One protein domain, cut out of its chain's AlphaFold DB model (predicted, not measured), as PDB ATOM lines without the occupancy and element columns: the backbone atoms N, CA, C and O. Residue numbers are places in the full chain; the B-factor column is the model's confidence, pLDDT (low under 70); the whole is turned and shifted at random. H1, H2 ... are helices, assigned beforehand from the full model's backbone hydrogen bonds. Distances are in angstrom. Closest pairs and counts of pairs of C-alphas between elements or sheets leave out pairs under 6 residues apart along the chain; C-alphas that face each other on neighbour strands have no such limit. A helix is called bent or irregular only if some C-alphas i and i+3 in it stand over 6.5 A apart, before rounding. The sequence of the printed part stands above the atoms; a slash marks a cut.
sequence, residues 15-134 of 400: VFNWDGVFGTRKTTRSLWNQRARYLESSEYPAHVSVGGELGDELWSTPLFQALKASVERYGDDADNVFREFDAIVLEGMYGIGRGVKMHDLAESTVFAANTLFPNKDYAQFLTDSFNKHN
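What this domain is: This is residues 15 to 134 of the 400 residues of the protein "P/Homo B domain-containing protein" of Vibrio campbellii (strain ATCC BAA-1116 / BB120) (UniProt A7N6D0). Four helices pack in a ring of contacts: the helical hairpin of H1 and H2 packs at steep angles on the helical hairpin of H3 and H4, so that H1 meets H4 and H2 meets H3. Before them, residues 15 to 54 form a long stretch with no named element, which loops about the end where H1 begins and reaches away from the helices around Gly 23. The printed part has 120 residues with four named helices, H1, H2, H3 and H4 in that order, and no named strand; the class is all helix, and the helix packing is mostly crossed. The whole is compact, with a radius of gyration of the C-alphas of 15.3 A, and spans 47 by 36 by 23 A.

How they stand to each other: Start in residues 15 to 54, where residues 49 to 50 pair antiparallel with residues 53 to 54. Next comes H1, residues 55 to 74, and with its residues 67 to 74 alone it touches H2, residues 80 to 93; look at the closest C-alphas, those of Val 71 and Val 81, 6.4 A apart. These two form a hairpin, opposite ways at a steep tilt of 37 degrees, only just past shallow. Residues 88 to 93 of H2 alone touch H3, residues 102 to 116, and the closest C-alphas are those of Gly 92 and Thr 109, 4.0 A apart; the two run opposite ways at a steep tilt of 49 degrees. H3 touches H4, residues 122 to 132, in a second hairpin, with a shallow tilt of 19 degrees, opposite ways; the closest C-alphas, those of Ala 113 and Ala 123, are 5.0 A apart. H4 touches residues 62 to 70 of H1 alone, at a steep tilt of 39 degrees, opposite ways, and the C-alphas of Pro 62 and Ser 129 come closest at 4.7 A. H1 and H3 are close but not clearly touching, with C-alphas Trp 59 and Met 102 closest at 7.8 A. In H2, H3 and H4 every O i to N i+4 pair is within hydrogen-bond range; in H1 it is 12 of 16.

Where its parts are: Find C-alpha 55 at (-50.970, 52.951, -24.932); from there H1 runs 30.0 A to C-alpha 74. H1 is neither bent nor irregular, but only just: C-alphas 56 and 59 are 6.3 A apart. H2, from Asn 80 to Met 93, is 20.0 A long. H3 runs 20.9 A from C-alpha 102 at (-44.690, 44.158, -26.858) to C-alpha 116. H4 runs 15.6 A from Tyr 122 and ends at C-alpha 132, (-57.301, 39.560, -23.661).

The domain as a whole: The two C-alphas farthest apart are those of Gly 23 and Asn 119, at 49.3 A. The printed part has no cut; the links H1 to H2 and H3 to H4 are tight, and H2 to H3 is short. The mean pLDDT of the printed part is 88.9, and residues 17 to 27 are under 70.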
ATOM      1  N   VAL A  15     -54.274  54.090 -11.163       77.81
ATOM      2  CA  VAL A  15     -52.874  54.479 -10.883       77.81
ATOM      3  C   VAL A  15     -52.816  55.838 -10.185       77.81
ATOM      4  O   VAL A  15     -52.174  55.999  -9.150       77.81
ATOM      5  N   PHE A  16     -53.496  56.834 -10.762       72.12
ATOM      6  CA  PHE A  16     -53.566  58.187 -10.218       72.12
ATOM      7  C   PHE A  16     -55.015  58.668 -10.221       72.12
ATOM      8  O   PHE A  16     -55.625  58.824 -11.284       72.12
ATOM      9  N   ASN A  17     -55.554  58.957  -9.034       66.94
ATOM     10  CA  ASN A  17     -56.873  59.576  -8.864       66.94
ATOM     11  C   ASN A  17     -56.874  61.103  -9.143       66.94
ATOM     12  O   ASN A  17     -57.903  61.767  -9.016       66.94
ATOM     13  N   TRP A  18     -55.734  61.646  -9.585       63.69
ATOM     14  CA  TRP A  18     -55.495  63.037  -9.981       63.69
ATOM     15  C   TRP A  18     -54.576  63.070 -11.219       63.69
ATOM     16  O   TRP A  18     -53.814  62.133 -11.435       63.69
ATOM     17  N   ASP A  19     -54.636  64.112 -12.052       62.88
ATOM     18  CA  ASP A  19     -53.948  64.157 -13.360       62.88
ATOM     19  C   ASP A  19     -52.936  65.305 -13.510       62.88
ATOM     20  O   ASP A  19     -52.555  65.673 -14.620       62.88
ATOM     21  N   GLY A  20     -52.472  65.883 -12.399       57.44
ATOM     22  CA  GLY A  20     -51.434  66.921 -12.417       57.44
ATOM     23  C   GLY A  20     -51.878  68.300 -12.899       57.44
ATOM     24  O   GLY A  20     -51.072  69.231 -12.881       57.44
ATOM     25  N   VAL A  21     -53.141  68.465 -13.298       59.44
ATOM     26  CA  VAL A  21     -53.677  69.726 -13.811       59.44
ATOM     27  C   VAL A  21     -54.512  70.411 -12.731       59.44
ATOM     28  O   VAL A  21     -55.454  69.839 -12.188       59.44
ATOM     29  N   PHE A  22     -54.203  71.675 -12.429       52.41
ATOM     30  CA  PHE A  22     -55.070  72.496 -11.582       52.41
ATOM     31  C   PHE A  22     -56.389  72.772 -12.320       52.41
ATOM     32  O   PHE A  22     -56.411  73.526 -13.293       52.41
ATOM     33  N   GLY A  23     -57.485  72.158 -11.871       63.53
ATOM     34  CA  GLY A  23     -58.813  72.335 -12.460       63.53
ATOM     35  C   GLY A  23     -59.596  71.027 -12.566       63.53
ATOM     36  O   GLY A  23     -59.517  70.165 -11.693       63.53
ATOM     37  N   THR A  24     -60.397  70.896 -13.624       60.69
ATOM     38  CA  THR A  24     -61.161  69.674 -13.900       60.69
ATOM     39  C   THR A  24     -60.226  68.581 -14.402       60.69
ATOM     40  O   THR A  24     -59.565  68.774 -15.423       60.69
ATOM     41  N   ARG A  25     -60.233  67.431 -13.718       62.84
ATOM     42  CA  ARG A  25     -59.568  66.199 -14.159       62.84
ATOM     43  C   ARG A  25     -59.973  65.887 -15.600       62.84
ATOM     44  O   ARG A  25     -61.156  65.702 -15.881       62.84
ATOM     45  N   LYS A  26     -58.996  65.862 -16.498       64.38
ATOM     46  CA  LYS A  26     -59.156  65.537 -17.912       64.38
ATOM     47  C   LYS A  26     -59.108  64.034 -18.142       64.38
ATOM     48  O   LYS A  26     -59.884  63.550 -18.960       64.38
ATOM     49  N   THR A  27     -58.239  63.306 -17.436       66.75
ATOM     50  CA  THR A  27     -58.095  61.849 -17.608       66.75
ATOM     51  C   THR A  27     -57.735  61.116 -16.307       66.75
ATOM     52  O   THR A  27     -57.346  61.710 -15.300       66.75
ATOM     53  N   THR A  28     -57.900  59.796 -16.322       73.81
ATOM     54  CA  THR A  28     -57.498  58.850 -15.273       73.81
ATOM     55  C   THR A  28     -56.663  57.783 -15.944       73.81
ATOM     56  O   THR A  28     -57.089  57.304 -16.989       73.81
ATOM     57  N   ARG A  29     -55.534  57.384 -15.351       79.75
ATOM     58  CA  ARG A  29     -54.849  56.163 -15.787       79.75
ATOM     59  C   ARG A  29     -55.406  54.964 -15.039       79.75
ATOM     60  O   ARG A  29     -55.348  54.936 -13.807       79.75
ATOM     61  N   SER A  30     -55.941  54.019 -15.793       87.12
ATOM     62  CA  SER A  30     -56.543  52.785 -15.306       87.12
ATOM     63  C   SER A  30     -55.571  51.614 -15.437       87.12
ATOM     64  O   SER A  30     -54.861  51.492 -16.431       87.12
ATOM     65  N   LEU A  31     -55.583  50.727 -14.447       91.44
ATOM     66  CA  LEU A  31     -54.993  49.388 -14.508       91.44
ATOM     67  C   LEU A  31     -56.026  48.333 -14.933       91.44
ATOM     68  O   LEU A  31     -55.741  47.140 -14.907       91.44
ATOM     69  N   TRP A  32     -57.236  48.757 -15.308       92.31
ATOM     70  CA  TRP A  32     -58.350  47.924 -15.767       92.31
ATOM     71  C   TRP A  32     -58.860  48.402 -17.139       92.31
ATOM     72  O   TRP A  32     -60.065  48.480 -17.387       92.31
ATOM     73  N   ASN A  33     -57.976  48.755 -18.076       91.56
ATOM     74  CA  ASN A  33     -58.435  49.086 -19.426       91.56
ATOM     75  C   ASN A  33     -58.709  47.823 -20.248       91.56
ATOM     76  O   ASN A  33     -57.914  47.427 -21.089       91.56
ATOM     77  N   GLN A  34     -59.887  47.228 -20.059       89.00
ATOM     78  CA  GLN A  34     -60.320  46.006 -20.750       89.00
ATOM     79  C   GLN A  34     -60.519  46.168 -22.270       89.00
ATOM     80  O   GLN A  34     -60.760  45.174 -22.962       89.00
ATOM     81  N   ARG A  35     -60.450  47.398 -22.796       87.38
ATOM     82  CA  ARG A  35     -60.682  47.715 -24.211       87.38
ATOM     83  C   ARG A  35     -59.392  47.801 -25.019       87.38
ATOM     84  O   ARG A  35     -59.436  47.545 -26.214       87.38
ATOM     85  N   ALA A  36     -58.256  48.097 -24.385       90.06
ATOM     86  CA  ALA A  36     -56.974  48.208 -25.078       90.06
ATOM     87  C   ALA A  36     -56.610  46.899 -25.794       90.06
ATOM     88  O   ALA A  36     -56.765  45.811 -25.232       90.06
ATOM     89  N   ARG A  37     -56.134  46.993 -27.035       90.12
ATOM     90  CA  ARG A  37     -55.652  45.857 -27.834       90.12
ATOM     91  C   ARG A  37     -54.305  46.210 -28.455       90.12
ATOM     92  O   ARG A  37     -54.085  47.348 -28.875       90.12
ATOM     93  N   TYR A  38     -53.400  45.241 -28.473       91.50
ATOM     94  CA  TYR A  38     -52.116  45.356 -29.141       91.50
ATOM     95  C   TYR A  38     -52.294  45.202 -30.652       91.50
ATOM     96  O   TYR A  38     -52.951  44.275 -31.119       91.50
ATOM     97  N   LEU A  39     -51.695  46.128 -31.394       87.56
ATOM     98  CA  LEU A  39     -51.699  46.202 -32.847       87.56
ATOM     99  C   LEU A  39     -50.236  46.170 -33.303       87.56
ATOM    100  O   LEU A  39     -49.502  47.144 -33.137       87.56
ATOM    101  N   GLU A  40     -49.787  45.038 -33.849       85.31
ATOM    102  CA  GLU A  40     -48.366  44.778 -34.155       85.31
ATOM    103  C   GLU A  40     -47.745  45.806 -35.126       85.31
ATOM    104  O   GLU A  40     -46.562  46.163 -35.013       85.31
ATOM    105  N   SER A  41     -48.566  46.311 -36.053       82.69
ATOM    106  CA  SER A  41     -48.222  47.337 -37.045       82.69
ATOM    107  C   SER A  41     -48.066  48.741 -36.452       82.69
ATOM    108  O   SER A  41     -47.475  49.605 -37.096       82.69
ATOM    109  N   SER A  42     -48.571  48.977 -35.240       86.25
ATOM    110  CA  SER A  42     -48.563  50.293 -34.605       86.25
ATOM    111  C   SER A  42     -47.289  50.556 -33.798       86.25
ATOM    112  O   SER A  42     -46.600  49.647 -33.325       86.25
ATOM    113  N   GLU A  43     -46.999  51.841 -33.600       87.50
ATOM    114  CA  GLU A  43     -46.027  52.313 -32.619       87.50
ATOM    115  C   GLU A  43     -46.755  52.782 -31.359       87.50
ATOM    116  O   GLU A  43     -47.825  53.381 -31.438       87.50
ATOM    117  N   TYR A  44     -46.146  52.555 -30.193       89.38
ATOM    118  CA  TYR A  44     -46.701  52.937 -28.892       89.38
ATOM    119  C   TYR A  44     -45.782  53.947 -28.183       89.38
ATOM    120  O   TYR A  44     -45.040  53.567 -27.273       89.38
ATOM    121  N   PRO A  45     -45.766  55.230 -28.600       87.00
ATOM    122  CA  PRO A  45     -45.057  56.272 -27.870       87.00
ATOM    123  C   PRO A  45     -45.702  56.526 -26.506       87.00
ATOM    124  O   PRO A  45     -46.906  56.342 -26.321       87.00
ATOM    125  N   ALA A  46     -44.903  57.028 -25.567       83.81
ATOM    126  CA  ALA A  46     -45.399  57.394 -24.247       83.81
ATOM    127  C   ALA A  46     -46.555  58.401 -24.346       83.81
ATOM    128  O   ALA A  46     -46.435  59.415 -25.040       83.81
ATOM    129  N   HIS A  47     -47.627  58.158 -23.586       83.75
ATOM    130  CA  HIS A  47     -48.787  59.051 -23.455       83.75
ATOM    131  C   HIS A  47     -49.656  59.208 -24.706       83.75
ATOM    132  O   HIS A  47     -50.477  60.127 -24.766       83.75
ATOM    133  N   VAL A  48     -49.485  58.345 -25.705       86.00
ATOM    134  CA  VAL A  48     -50.252  58.401 -26.951       86.00
ATOM    135  C   VAL A  48     -51.334  57.327 -26.946       86.00
ATOM    136  O   VAL A  48     -51.105  56.192 -26.523       86.00
ATOM    137  N   SER A  49     -52.530  57.692 -27.411       87.50
ATOM    138  CA  SER A  49     -53.595  56.723 -27.648       87.50
ATOM    139  C   SER A  49     -53.392  56.013 -28.983       87.50
ATOM    140  O   SER A  49     -53.175  56.660 -30.005       87.50
ATOM    141  N   VAL A  50     -53.519  54.691 -28.975       86.75
ATOM    142  CA  VAL A  50     -53.407  53.810 -30.141       86.75
ATOM    143  C   VAL A  50     -54.649  52.924 -30.165       86.75
ATOM    144  O   VAL A  50     -55.057  52.407 -29.128       86.75
ATOM    145  N   GLY A  51     -55.309  52.800 -31.319       81.50
ATOM    146  CA  GLY A  51     -56.574  52.057 -31.406       81.50
ATOM    147  C   GLY A  51     -57.706  52.653 -30.555       81.50
ATOM    148  O   GLY A  51     -58.616  51.942 -30.153       81.50
ATOM    149  N   GLY A  52     -57.643  53.951 -30.232       83.81
ATOM    150  CA  GLY A  52     -58.618  54.628 -29.364       83.81
ATOM    151  C   GLY A  52     -58.351  54.505 -27.857       83.81
ATOM    152  O   GLY A  52     -59.014  55.183 -27.075       83.81
ATOM    153  N   GLU A  53     -57.349  53.729 -27.442       88.44
ATOM    154  CA  GLU A  53     -57.021  53.479 -26.033       88.44
ATOM    155  C   GLU A  53     -55.637  54.014 -25.668       88.44
ATOM    156  O   GLU A  53     -54.753  54.089 -26.517       88.44
ATOM    157  N   LEU A  54     -55.426  54.410 -24.408       87.44
ATOM    158  CA  LEU A  54     -54.131  54.925 -23.955       87.44
ATOM    159  C   LEU A  54     -53.076  53.806 -23.972       87.44
ATOM    160  O   LEU A  54     -53.205  52.823 -23.246       87.44
ATOM    161  N   GLY A  55     -52.007  53.976 -24.757       87.06
ATOM    162  CA  GLY A  55     -50.970  52.951 -24.932       87.06
ATOM    163  C   GLY A  55     -50.286  52.532 -23.627       87.06
ATOM    164  O   GLY A  55     -49.986  51.357 -23.437       87.06
ATOM    165  N   ASP A  56     -50.115  53.465 -22.685       86.12
ATOM    166  CA  ASP A  56     -49.529  53.197 -21.365       86.12
ATOM    167  C   ASP A  56     -50.342  52.161 -20.549       86.12
ATOM    168  O   ASP A  56     -49.793  51.440 -19.708       86.12
ATOM    169  N   GLU A  57     -51.654  52.067 -20.789       91.00
ATOM    170  CA  GLU A  57     -52.554  51.140 -20.089       91.00
ATOM    171  C   GLU A  57     -52.515  49.731 -20.685       91.00
ATOM    172  O   GLU A  57     -52.829  48.770 -19.984       91.00
ATOM    173  N   LEU A  58     -52.092  49.587 -21.948       92.12
ATOM    174  CA  LEU A  58     -52.057  48.306 -22.656       92.12
ATOM    175  C   LEU A  58     -51.094  47.312 -22.000       92.12
ATOM    176  O   LEU A  58     -51.413  46.133 -21.899       92.12
ATOM    177  N   TRP A  59     -49.927  47.779 -21.549       91.44
ATOM    178  CA  TRP A  59     -48.941  46.923 -20.881       91.44
ATOM    179  C   TRP A  59     -49.235  46.740 -19.388       91.44
ATOM    180  O   TRP A  59     -49.106  45.646 -18.845       91.44
ATOM    181  N   SER A  60     -49.650  47.811 -18.710       92.44
ATOM    182  CA  SER A  60     -49.845  47.799 -17.258       92.44
ATOM    183  C   SER A  60     -51.108  47.050 -16.822       92.44
ATOM    184  O   SER A  60     -51.073  46.355 -15.808       92.44
ATOM    185  N   THR A  61     -52.194  47.130 -17.600       95.19
ATOM    186  CA  THR A  61     -53.459  46.433 -17.311       95.19
ATOM    187  C   THR A  61     -53.271  44.921 -17.134       95.19
ATOM    188  O   THR A  61     -53.585  44.422 -16.054       95.19
ATOM    189  N   PRO A  62     -52.748  44.161 -18.118       96.69
ATOM    190  CA  PRO A  62     -52.648  42.709 -17.991       96.69
ATOM    191  C   PRO A  62     -51.734  42.259 -16.852       96.69
ATOM    192  O   PRO A  62     -52.061  41.295 -16.165       96.69
ATOM    193  N   LEU A  63     -50.627  42.968 -16.606       96.75
ATOM    194  CA  LEU A  63     -49.743  42.660 -15.482       96.75
ATOM    195  C   LEU A  63     -50.473  42.808 -14.146       96.75
ATOM    196  O   LEU A  63     -50.404  41.921 -13.298       96.75
ATOM    197  N   PHE A  64     -51.210  43.905 -13.970       96.31
ATOM    198  CA  PHE A  64     -51.936  44.144 -12.730       96.31
ATOM    199  C   PHE A  64     -53.102  43.169 -12.536       96.31
ATOM    200  O   PHE A  64     -53.335  42.706 -11.422       96.31
ATOM    201  N   GLN A  65     -53.808  42.800 -13.608       97.12
ATOM    202  CA  GLN A  65     -54.878  41.803 -13.514       97.12
ATOM    203  C   GLN A  65     -54.354  40.403 -13.194       97.12
ATOM    204  O   GLN A  65     -54.931  39.721 -12.346       97.12
ATOM    205  N   ALA A  66     -53.221  40.009 -13.773       97.88
ATOM    206  CA  ALA A  66     -52.556  38.763 -13.415       97.88
ATOM    207  C   ALA A  66     -52.056  38.775 -11.957       97.88
ATOM    208  O   ALA A  66     -52.188  37.770 -11.254       97.88
ATOM    209  N   LEU A  67     -51.551  39.910 -11.460       97.31
ATOM    210  CA  LEU A  67     -51.186  40.071 -10.051       97.31
ATOM    211  C   LEU A  67     -52.410  39.964  -9.127       97.31
ATOM    212  O   LEU A  67     -52.343  39.275  -8.113       97.31
ATOM    213  N   LYS A  68     -53.547  40.576  -9.479       96.00
ATOM    214  CA  LYS A  68     -54.797  40.448  -8.709       96.00
ATOM    215  C   LYS A  68     -55.253  38.994  -8.607       96.00
ATOM    216  O   LYS A  68     -55.516  38.531  -7.502       96.00
ATOM    217  N   ALA A  69     -55.268  38.264  -9.725       97.06
ATOM    218  CA  ALA A  69     -55.587  36.834  -9.733       97.06
ATOM    219  C   ALA A  69     -54.595  36.017  -8.883       97.06
ATOM    220  O   ALA A  69     -54.981  35.102  -8.157       97.06
ATOM    221  N   SER A  70     -53.314  36.390  -8.916       97.25
ATOM    222  CA  SER A  70     -52.258  35.777  -8.105       97.25
ATOM    223  C   SER A  70     -52.488  35.972  -6.605       97.25
ATOM    224  O   SER A  70     -52.417  35.011  -5.839       97.25
ATOM    225  N   VAL A  71     -52.793  37.201  -6.183       96.25
ATOM    226  CA  VAL A  71     -53.092  37.535  -4.783       96.25
ATOM    227  C   VAL A  71     -54.376  36.847  -4.326       96.25
ATOM    228  O   VAL A  71     -54.400  36.259  -3.251       96.25
ATOM    229  N   GLU A  72     -55.419  36.830  -5.157       95.88
ATOM    230  CA  GLU A  72     -56.660  36.108  -4.860       95.88
ATOM    231  C   GLU A  72     -56.412  34.603  -4.654       95.88
ATOM    232  O   GLU A  72     -56.986  33.984  -3.756       95.88
ATOM    233  N   ARG A  73     -55.518  34.006  -5.451       96.25
ATOM    234  CA  ARG A  73     -55.210  32.572  -5.400       96.25
ATOM    235  C   ARG A  73     -54.328  32.164  -4.217       96.25
ATOM    236  O   ARG A  73     -54.497  31.048  -3.711       96.25
ATOM    237  N   TYR A  74     -53.360  33.002  -3.843       95.00
ATOM    238  CA  TYR A  74     -52.270  32.643  -2.925       95.00
ATOM    239  C   TYR A  74     -52.201  33.488  -1.640       95.00
ATOM    240  O   TYR A  74     -51.444  33.120  -0.741       95.00
ATOM    241  N   GLY A  75     -53.002  34.550  -1.527       92.06
ATOM    242  CA  GLY A  75     -53.020  35.481  -0.394       92.06
ATOM    243  C   GLY A  75     -51.925  36.555  -0.450       92.06
ATOM    244  O   GLY A  75     -51.007  36.489  -1.267       92.06
ATOM    245  N   ASP A  76     -52.020  37.549   0.435       83.56
ATOM    246  CA  ASP A  76     -51.106  38.697   0.554       83.56
ATOM    247  C   ASP A  76     -50.371  38.786   1.909       83.56
ATOM    248  O   ASP A  76     -49.541  39.671   2.097       83.56
ATOM    249  N   ASP A  77     -50.586  37.838   2.827       74.50
ATOM    250  CA  ASP A  77     -50.158  37.917   4.239       74.50
ATOM    251  C   ASP A  77     -48.638  38.103   4.488       74.50
ATOM    252  O   ASP A  77     -48.235  38.449   5.602       74.50
ATOM    253  N   ALA A  78     -47.770  37.845   3.501       76.25
ATOM    254  CA  ALA A  78     -46.308  37.891   3.659       76.25
ATOM    255  C   ALA A  78     -45.550  38.600   2.519       76.25
ATOM    256  O   ALA A  78     -44.343  38.383   2.368       76.25
ATOM    257  N   ASP A  79     -46.238  39.383   1.683       80.31
ATOM    258  CA  ASP A  79     -45.696  40.043   0.478       80.31
ATOM    259  C   ASP A  79     -44.977  39.105  -0.519       80.31
ATOM    260  O   ASP A  79     -44.296  39.543  -1.451       80.31
ATOM    261  N   ASN A  80     -45.100  37.788  -0.344       89.81
ATOM    262  CA  ASN A  80     -44.407  36.789  -1.150       89.81
ATOM    263  C   ASN A  80     -44.885  36.829  -2.604       89.81
ATOM    264  O   ASN A  80     -44.048  36.859  -3.500       89.81
ATOM    265  N   VAL A  81     -46.198  36.902  -2.833       95.62
ATOM    266  CA  VAL A  81     -46.784  36.986  -4.175       95.62
ATOM    267  C   VAL A  81     -46.273  38.218  -4.911       95.62
ATOM    268  O   VAL A  81     -45.836  38.094  -6.048       95.62
ATOM    269  N   PHE A  82     -46.236  39.382  -4.254       95.69
ATOM    270  CA  PHE A  82     -45.716  40.609  -4.860       95.69
ATOM    271  C   PHE A  82     -44.247  40.461  -5.262       95.69
ATOM    272  O   PHE A  82     -43.895  40.721  -6.405       95.69
ATOM    273  N   ARG A  83     -43.391  39.961  -4.362       95.81
ATOM    274  CA  ARG A  83     -41.957  39.781  -4.647       95.81
ATOM    275  C   ARG A  83     -41.685  38.758  -5.745       95.81
ATOM    276  O   ARG A  83     -40.751  38.924  -6.522       95.81
ATOM    277  N   GLU A  84     -42.451  37.675  -5.771       97.12
ATOM    278  CA  GLU A  84     -42.345  36.655  -6.809       97.12
ATOM    279  C   GLU A  84     -42.825  37.199  -8.158       97.12
ATOM    280  O   GLU A  84     -42.139  37.012  -9.159       97.12
ATOM    281  N   PHE A  85     -43.948  37.918  -8.186       97.44
ATOM    282  CA  PHE A  85     -44.473  38.528  -9.404       97.44
ATOM    283  C   PHE A  85     -43.538  39.623  -9.941       97.44
ATOM    284  O   PHE A  85     -43.256  39.657 -11.137       97.44
ATOM    285  N   ASP A  86     -42.962  40.451  -9.065       96.88
ATOM    286  CA  ASP A  86     -41.919  41.416  -9.428       96.88
ATOM    287  C   ASP A  86     -40.698  40.716 -10.038       96.88
ATOM    288  O   ASP A  86     -40.172  41.165 -11.057       96.88
ATOM    289  N   ALA A  87     -40.258  39.594  -9.457       97.88
ATOM    290  CA  ALA A  87     -39.151  38.813 -10.004       97.88
ATOM    291  C   ALA A  87     -39.466  38.280 -11.409       97.88
ATOM    292  O   ALA A  87     -38.601  38.334 -12.277       97.88
ATOM    293  N   ILE A  88     -40.700  37.831 -11.657       98.38
ATOM    294  CA  ILE A  88     -41.153  37.397 -12.989       98.38
ATOM    295  C   ILE A  88     -41.064  38.539 -13.996       98.38
ATOM    296  O   ILE A  88     -40.506  38.354 -15.075       98.38
ATOM    297  N   VAL A  89     -41.604  39.714 -13.658       97.25
ATOM    298  CA  VAL A  89     -41.621  40.866 -14.570       97.25
ATOM    299  C   VAL A  89     -40.198  41.352 -14.853       97.25
ATOM    300  O   VAL A  89     -39.848  41.582 -16.009       97.25
ATOM    301  N   LEU A  90     -39.356  41.468 -13.823       96.62
ATOM    302  CA  LEU A  90     -37.965  41.900 -13.975       96.62
ATOM    303  C   LEU A  90     -37.134  40.907 -14.791       96.62
ATOM    304  O   LEU A  90     -36.371  41.333 -15.657       96.62
ATOM    305  N   GLU A  91     -37.294  39.606 -14.547       97.19
ATOM    306  CA  GLU A  91     -36.609  38.564 -15.317       97.19
ATOM    307  C   GLU A  91     -37.104  38.534 -16.767       97.19
ATOM    308  O   GLU A  91     -36.299  38.470 -17.689       97.19
ATOM    309  N   GLY A  92     -38.413  38.687 -16.991       95.25
ATOM    310  CA  GLY A  92     -38.991  38.793 -18.332       95.25
ATOM    311  C   GLY A  92     -38.450  39.980 -19.132       95.25
ATOM    312  O   GLY A  92     -38.351  39.902 -20.356       95.25
ATOM    313  N   MET A  93     -38.056  41.064 -18.454       93.94
ATOM    314  CA  MET A  93     -37.415  42.238 -19.057       93.94
ATOM    315  C   MET A  93     -35.894  42.096 -19.223       93.94
ATOM    316  O   MET A  93     -35.272  42.897 -19.930       93.94
ATOM    317  N   TYR A  94     -35.269  41.117 -18.569       92.62
ATOM    318  CA  TYR A  94     -33.820  40.976 -18.563       92.62
ATOM    319  C   TYR A  94     -33.288  40.601 -19.954       92.62
ATOM    320  O   TYR A  94     -33.810  39.729 -20.640       92.62
ATOM    321  N   GLY A  95     -32.227  41.280 -20.398       82.75
ATOM    322  CA  GLY A  95     -31.602  41.019 -21.701       82.75
ATOM    323  C   GLY A  95     -32.367  41.559 -22.919       82.75
ATOM    324  O   GLY A  95     -31.896  41.392 -24.045       82.75
ATOM    325  N   ILE A  96     -33.495  42.252 -22.720       84.12
ATOM    326  CA  ILE A  96     -34.272  42.859 -23.805       84.12
ATOM    327  C   ILE A  96     -33.609  44.153 -24.296       84.12
ATOM    328  O   ILE A  96     -33.356  45.091 -23.540       84.12
ATOM    329  N   GLY A  97     -33.313  44.189 -25.597       81.44
ATOM    330  CA  GLY A  97     -32.670  45.313 -26.275       81.44
ATOM    331  C   GLY A  97     -33.640  46.243 -27.009       81.44
ATOM    332  O   GLY A  97     -34.859  46.083 -26.995       81.44
ATOM    333  N   ARG A  98     -33.081  47.236 -27.712       84.56
ATOM    334  CA  ARG A  98     -33.852  48.143 -28.575       84.56
ATOM    335  C   ARG A  98     -34.520  47.370 -29.717       84.56
ATOM    336  O   ARG A  98     -33.856  46.592 -30.393       84.56
ATOM    337  N   GLY A  99     -35.776  47.704 -30.015       82.12
ATOM    338  CA  GLY A  99     -36.507  47.190 -31.182       82.12
ATOM    339  C   GLY A  99     -37.417  46.000 -30.888       82.12
ATOM    340  O   GLY A  99     -38.124  45.567 -31.790       82.12
ATOM    341  N   VAL A 100     -37.429  45.523 -29.642       88.00
ATOM    342  CA  VAL A 100     -38.387  44.524 -29.166       88.00
ATOM    343  C   VAL A 100     -39.815  45.060 -29.232       88.00
ATOM    344  O   VAL A 100     -40.080  46.228 -28.926       88.00
ATOM    345  N   LYS A 101     -40.730  44.194 -29.656       90.62
ATOM    346  CA  LYS A 101     -42.162  44.450 -29.730       90.62
ATOM    347  C   LYS A 101     -42.832  43.955 -28.444       90.62
ATOM    348  O   LYS A 101     -42.307  43.102 -27.732       90.62
ATOM    349  N   MET A 102     -44.012  44.493 -28.121       92.00
ATOM    350  CA  MET A 102     -44.690  44.158 -26.858       92.00
ATOM    351  C   MET A 102     -45.015  42.665 -26.743       92.00
ATOM    352  O   MET A 102     -44.993  42.133 -25.636       92.00
ATOM    353  N   HIS A 103     -45.250  41.985 -27.868       91.62
ATOM    354  CA  HIS A 103     -45.490  40.547 -27.860       91.62
ATOM    355  C   HIS A 103     -44.276  39.690 -27.486       91.62
ATOM    356  O   HIS A 103     -44.456  38.694 -26.791       91.62
ATOM    357  N   ASP A 104     -43.049  40.105 -27.827       91.25
ATOM    358  CA  ASP A 104     -41.850  39.362 -27.432       91.25
ATOM    359  C   ASP A 104     -41.626  39.536 -25.925       91.25
ATOM    360  O   ASP A 104     -41.243  38.602 -25.225       91.25
ATOM    361  N   LEU A 105     -41.904  40.736 -25.400       94.31
ATOM    362  CA  LEU A 105     -41.831  41.004 -23.966       94.31
ATOM    363  C   LEU A 105     -42.905  40.218 -23.190       94.31
ATOM    364  O   LEU A 105     -42.608  39.673 -22.127       94.31
ATOM    365  N   ALA A 106     -44.132  40.127 -23.713       96.06
ATOM    366  CA  ALA A 106     -45.196  39.312 -23.124       96.06
ATOM    367  C   ALA A 106     -44.808  37.825 -23.090       96.06
ATOM    368  O   ALA A 106     -44.906  37.190 -22.038       96.06
ATOM    369  N   GLU A 107     -44.301  37.289 -24.206       93.88
ATOM    370  CA  GLU A 107     -43.818  35.909 -24.300       93.88
ATOM    371  C   GLU A 107     -42.665  35.647 -23.318       93.88
ATOM    372  O   GLU A 107     -42.714  34.683 -22.552       93.88
ATOM    373  N   SER A 108     -41.677  36.547 -23.262       95.38
ATOM    374  CA  SER A 108     -40.555  36.479 -22.314       95.38
ATOM    375  C   SER A 108     -41.028  36.469 -20.855       95.38
ATOM    376  O   SER A 108     -40.546  35.685 -20.037       95.38
ATOM    377  N   THR A 109     -42.033  37.283 -20.523       97.56
ATOM    378  CA  THR A 109     -42.595  37.359 -19.164       97.56
ATOM    379  C   THR A 109     -43.319  36.064 -18.777       97.56
ATOM    380  O   THR A 109     -43.132  35.552 -17.672       97.56
ATOM    381  N   VAL A 110     -44.099  35.472 -19.690       97.62
ATOM    382  CA  VAL A 110     -44.740  34.160 -19.470       97.62
ATOM    383  C   VAL A 110     -43.692  33.050 -19.337       97.62
ATOM    384  O   VAL A 110     -43.816  32.164 -18.485       97.62
ATOM    385  N   PHE A 111     -42.628  33.100 -20.141       95.25
ATOM    386  CA  PHE A 111     -41.511  32.165 -20.040       95.25
ATOM    387  C   PHE A 111     -40.796  32.262 -18.683       95.25
ATOM    388  O   PHE A 111     -40.537  31.231 -18.051       95.25
ATOM    389  N   ALA A 112     -40.531  33.477 -18.196       97.94
ATOM    390  CA  ALA A 112     -39.945  33.710 -16.879       97.94
ATOM    391  C   ALA A 112     -40.836  33.153 -15.758       97.94
ATOM    392  O   ALA A 112     -40.337  32.467 -14.866       97.94
ATOM    393  N   ALA A 113     -42.156  33.354 -15.842       98.31
ATOM    394  CA  ALA A 113     -43.113  32.804 -14.882       98.31
ATOM    395  C   ALA A 113     -43.040  31.271 -14.795       98.31
ATOM    396  O   ALA A 113     -42.892  30.719 -13.704       98.31
ATOM    397  N   ASN A 114     -43.070  30.590 -15.946       97.00
ATOM    398  CA  ASN A 114     -42.951  29.131 -16.024       97.00
ATOM    399  C   ASN A 114     -41.599  28.615 -15.514       97.00
ATOM    400  O   ASN A 114     -41.522  27.528 -14.947       97.00
ATOM    401  N   THR A 115     -40.529  29.380 -15.727       96.50
ATOM    402  CA  THR A 115     -39.170  28.971 -15.356       96.50
ATOM    403  C   THR A 115     -38.910  29.148 -13.862       96.50
ATOM    404  O   THR A 115     -38.379  28.245 -13.216       96.50
ATOM    405  N   LEU A 116     -39.289  30.299 -13.304       97.81
ATOM    406  CA  LEU A 116     -39.049  30.634 -11.900       97.81
ATOM    407  C   LEU A 116     -40.038  29.927 -10.965       97.81
ATOM    408  O   LEU A 116     -39.658  29.511  -9.870       97.81
ATOM    409  N   PHE A 117     -41.294  29.767 -11.396       97.44
ATOM    410  CA  PHE A 117     -42.380  29.248 -10.565       97.44
ATOM    411  C   PHE A 117     -43.233  28.188 -11.291       97.44
ATOM    412  O   PHE A 117     -44.449  28.341 -11.378       97.44
ATOM    413  N   PRO A 118     -42.644  27.060 -11.741       97.06
ATOM    414  CA  PRO A 118     -43.342  26.039 -12.540       97.06
ATOM    415  C   PRO A 118     -44.526  25.361 -11.832       97.06
ATOM    416  O   PRO A 118     -45.342  24.713 -12.477       97.06
ATOM    417  N   ASN A 119     -44.611  25.476 -10.503       96.44
ATOM    418  CA  ASN A 119     -45.679  24.883  -9.693       96.44
ATOM    419  C   ASN A 119     -46.764  25.899  -9.291       96.44
ATOM    420  O   ASN A 119     -47.589  25.589  -8.431       96.44
ATOM    421  N   LYS A 120     -46.724  27.122  -9.839       96.69
ATOM    422  CA  LYS A 120     -47.723  28.169  -9.605       96.69
ATOM    423  C   LYS A 120     -48.395  28.574 -10.912       96.69
ATOM    424  O   LYS A 120     -47.818  28.484 -11.990       96.69
ATOM    425  N   ASP A 121     -49.597  29.111 -10.778       97.94
ATOM    426  CA  ASP A 121     -50.494  29.478 -11.872       97.94
ATOM    427  C   ASP A 121     -50.147  30.850 -12.490       97.94
ATOM    428  O   ASP A 121     -50.877  31.352 -13.339       97.94
ATOM    429  N   TYR A 122     -49.027  31.477 -12.101       98.31
ATOM    430  CA  TYR A 122     -48.636  32.816 -12.569       98.31
ATOM    431  C   TYR A 122     -48.523  32.915 -14.088       98.31
ATOM    432  O   TYR A 122     -48.993  33.888 -14.675       98.31
ATOM    433  N   ALA A 123     -47.925  31.905 -14.726       98.19
ATOM    434  CA  ALA A 123     -47.822  31.863 -16.178       98.19
ATOM    435  C   ALA A 123     -49.211  31.832 -16.830       98.19
ATOM    436  O   ALA A 123     -49.443  32.575 -17.776       98.19
ATOM    437  N   GLN A 124     -50.146  31.052 -16.276       98.00
ATOM    438  CA  GLN A 124     -51.519  30.985 -16.771       98.00
ATOM    439  C   GLN A 124     -52.241  32.328 -16.602       98.00
ATOM    440  O   GLN A 124     -52.809  32.833 -17.563       98.00
ATOM    441  N   PHE A 125     -52.153  32.960 -15.427       98.38
ATOM    442  CA  PHE A 125     -52.783  34.264 -15.182       98.38
ATOM    443  C   PHE A 125     -52.245  35.365 -16.105       98.38
ATOM    444  O   PHE A 125     -53.014  36.201 -16.592       98.38
ATOM    445  N   LEU A 126     -50.934  35.360 -16.371       98.50
ATOM    446  CA  LEU A 126     -50.302  36.247 -17.346       98.50
ATOM    447  C   LEU A 126     -50.783  35.945 -18.765       98.50
ATOM    448  O   LEU A 126     -51.151  36.872 -19.478       98.50
ATOM    449  N   THR A 127     -50.823  34.673 -19.165       97.06
ATOM    450  CA  THR A 127     -51.316  34.254 -20.482       97.06
ATOM    451  C   THR A 127     -52.759  34.690 -20.710       97.06
ATOM    452  O   THR A 127     -53.038  35.323 -21.727       97.06
ATOM    453  N   ASP A 128     -53.657  34.436 -19.759       95.75
ATOM    454  CA  ASP A 128     -55.068  34.824 -19.849       95.75
ATOM    455  C   ASP A 128     -55.215  36.345 -19.982       95.75
ATOM    456  O   ASP A 128     -55.936  36.848 -20.849       95.75
ATOM    457  N   SER A 129     -54.473  37.086 -19.156       96.69
ATOM    458  CA  SER A 129     -54.494  38.546 -19.169       96.69
ATOM    459  C   SER A 129     -53.918  39.105 -20.472       96.69
ATOM    460  O   SER A 129     -54.543  39.957 -21.097       96.69
ATOM    461  N   PHE A 130     -52.767  38.619 -20.943       97.19
ATOM    462  CA  PHE A 130     -52.153  39.081 -22.189       97.19
ATOM    463  C   PHE A 130     -52.976  38.729 -23.431       97.19
ATOM    464  O   PHE A 130     -53.096  39.568 -24.328       97.19
ATOM    465  N   ASN A 131     -53.584  37.541 -23.480       92.50
ATOM    466  CA  ASN A 131     -54.460  37.133 -24.581       92.50
ATOM    467  C   ASN A 131     -55.648  38.084 -24.737       92.50
ATOM    468  O   ASN A 131     -55.985  38.465 -25.854       92.50
ATOM    469  N   LYS A 132     -56.219  38.566 -23.627       91.50
ATOM    470  CA  LYS A 132     -57.301  39.560 -23.661       91.50
ATOM    471  C   LYS A 132     -56.914  40.863 -24.366       91.50
ATOM    472  O   LYS A 132     -57.782  41.573 -24.869       91.50
ATOM    473  N   HIS A 133     -55.622  41.173 -24.406       93.19
ATOM    474  CA  HIS A 133     -55.067  42.375 -25.012       93.19
ATOM    475  C   HIS A 133     -54.335  42.105 -26.333       93.19
ATOM    476  O   HIS A 133     -53.675  43.011 -26.832       93.19
ATOM    477  N   ASN A 134     -54.445  40.905 -26.917       90.88
ATOM    478  CA  ASN A 134     -53.707  40.479 -28.116       90.88
ATOM    479  C   ASN A 134     -52.175  40.602 -27.978       90.88
ATOM    480  O   ASN A 134     -51.469  40.783 -28.968       90.88
TER     481      ASN A 134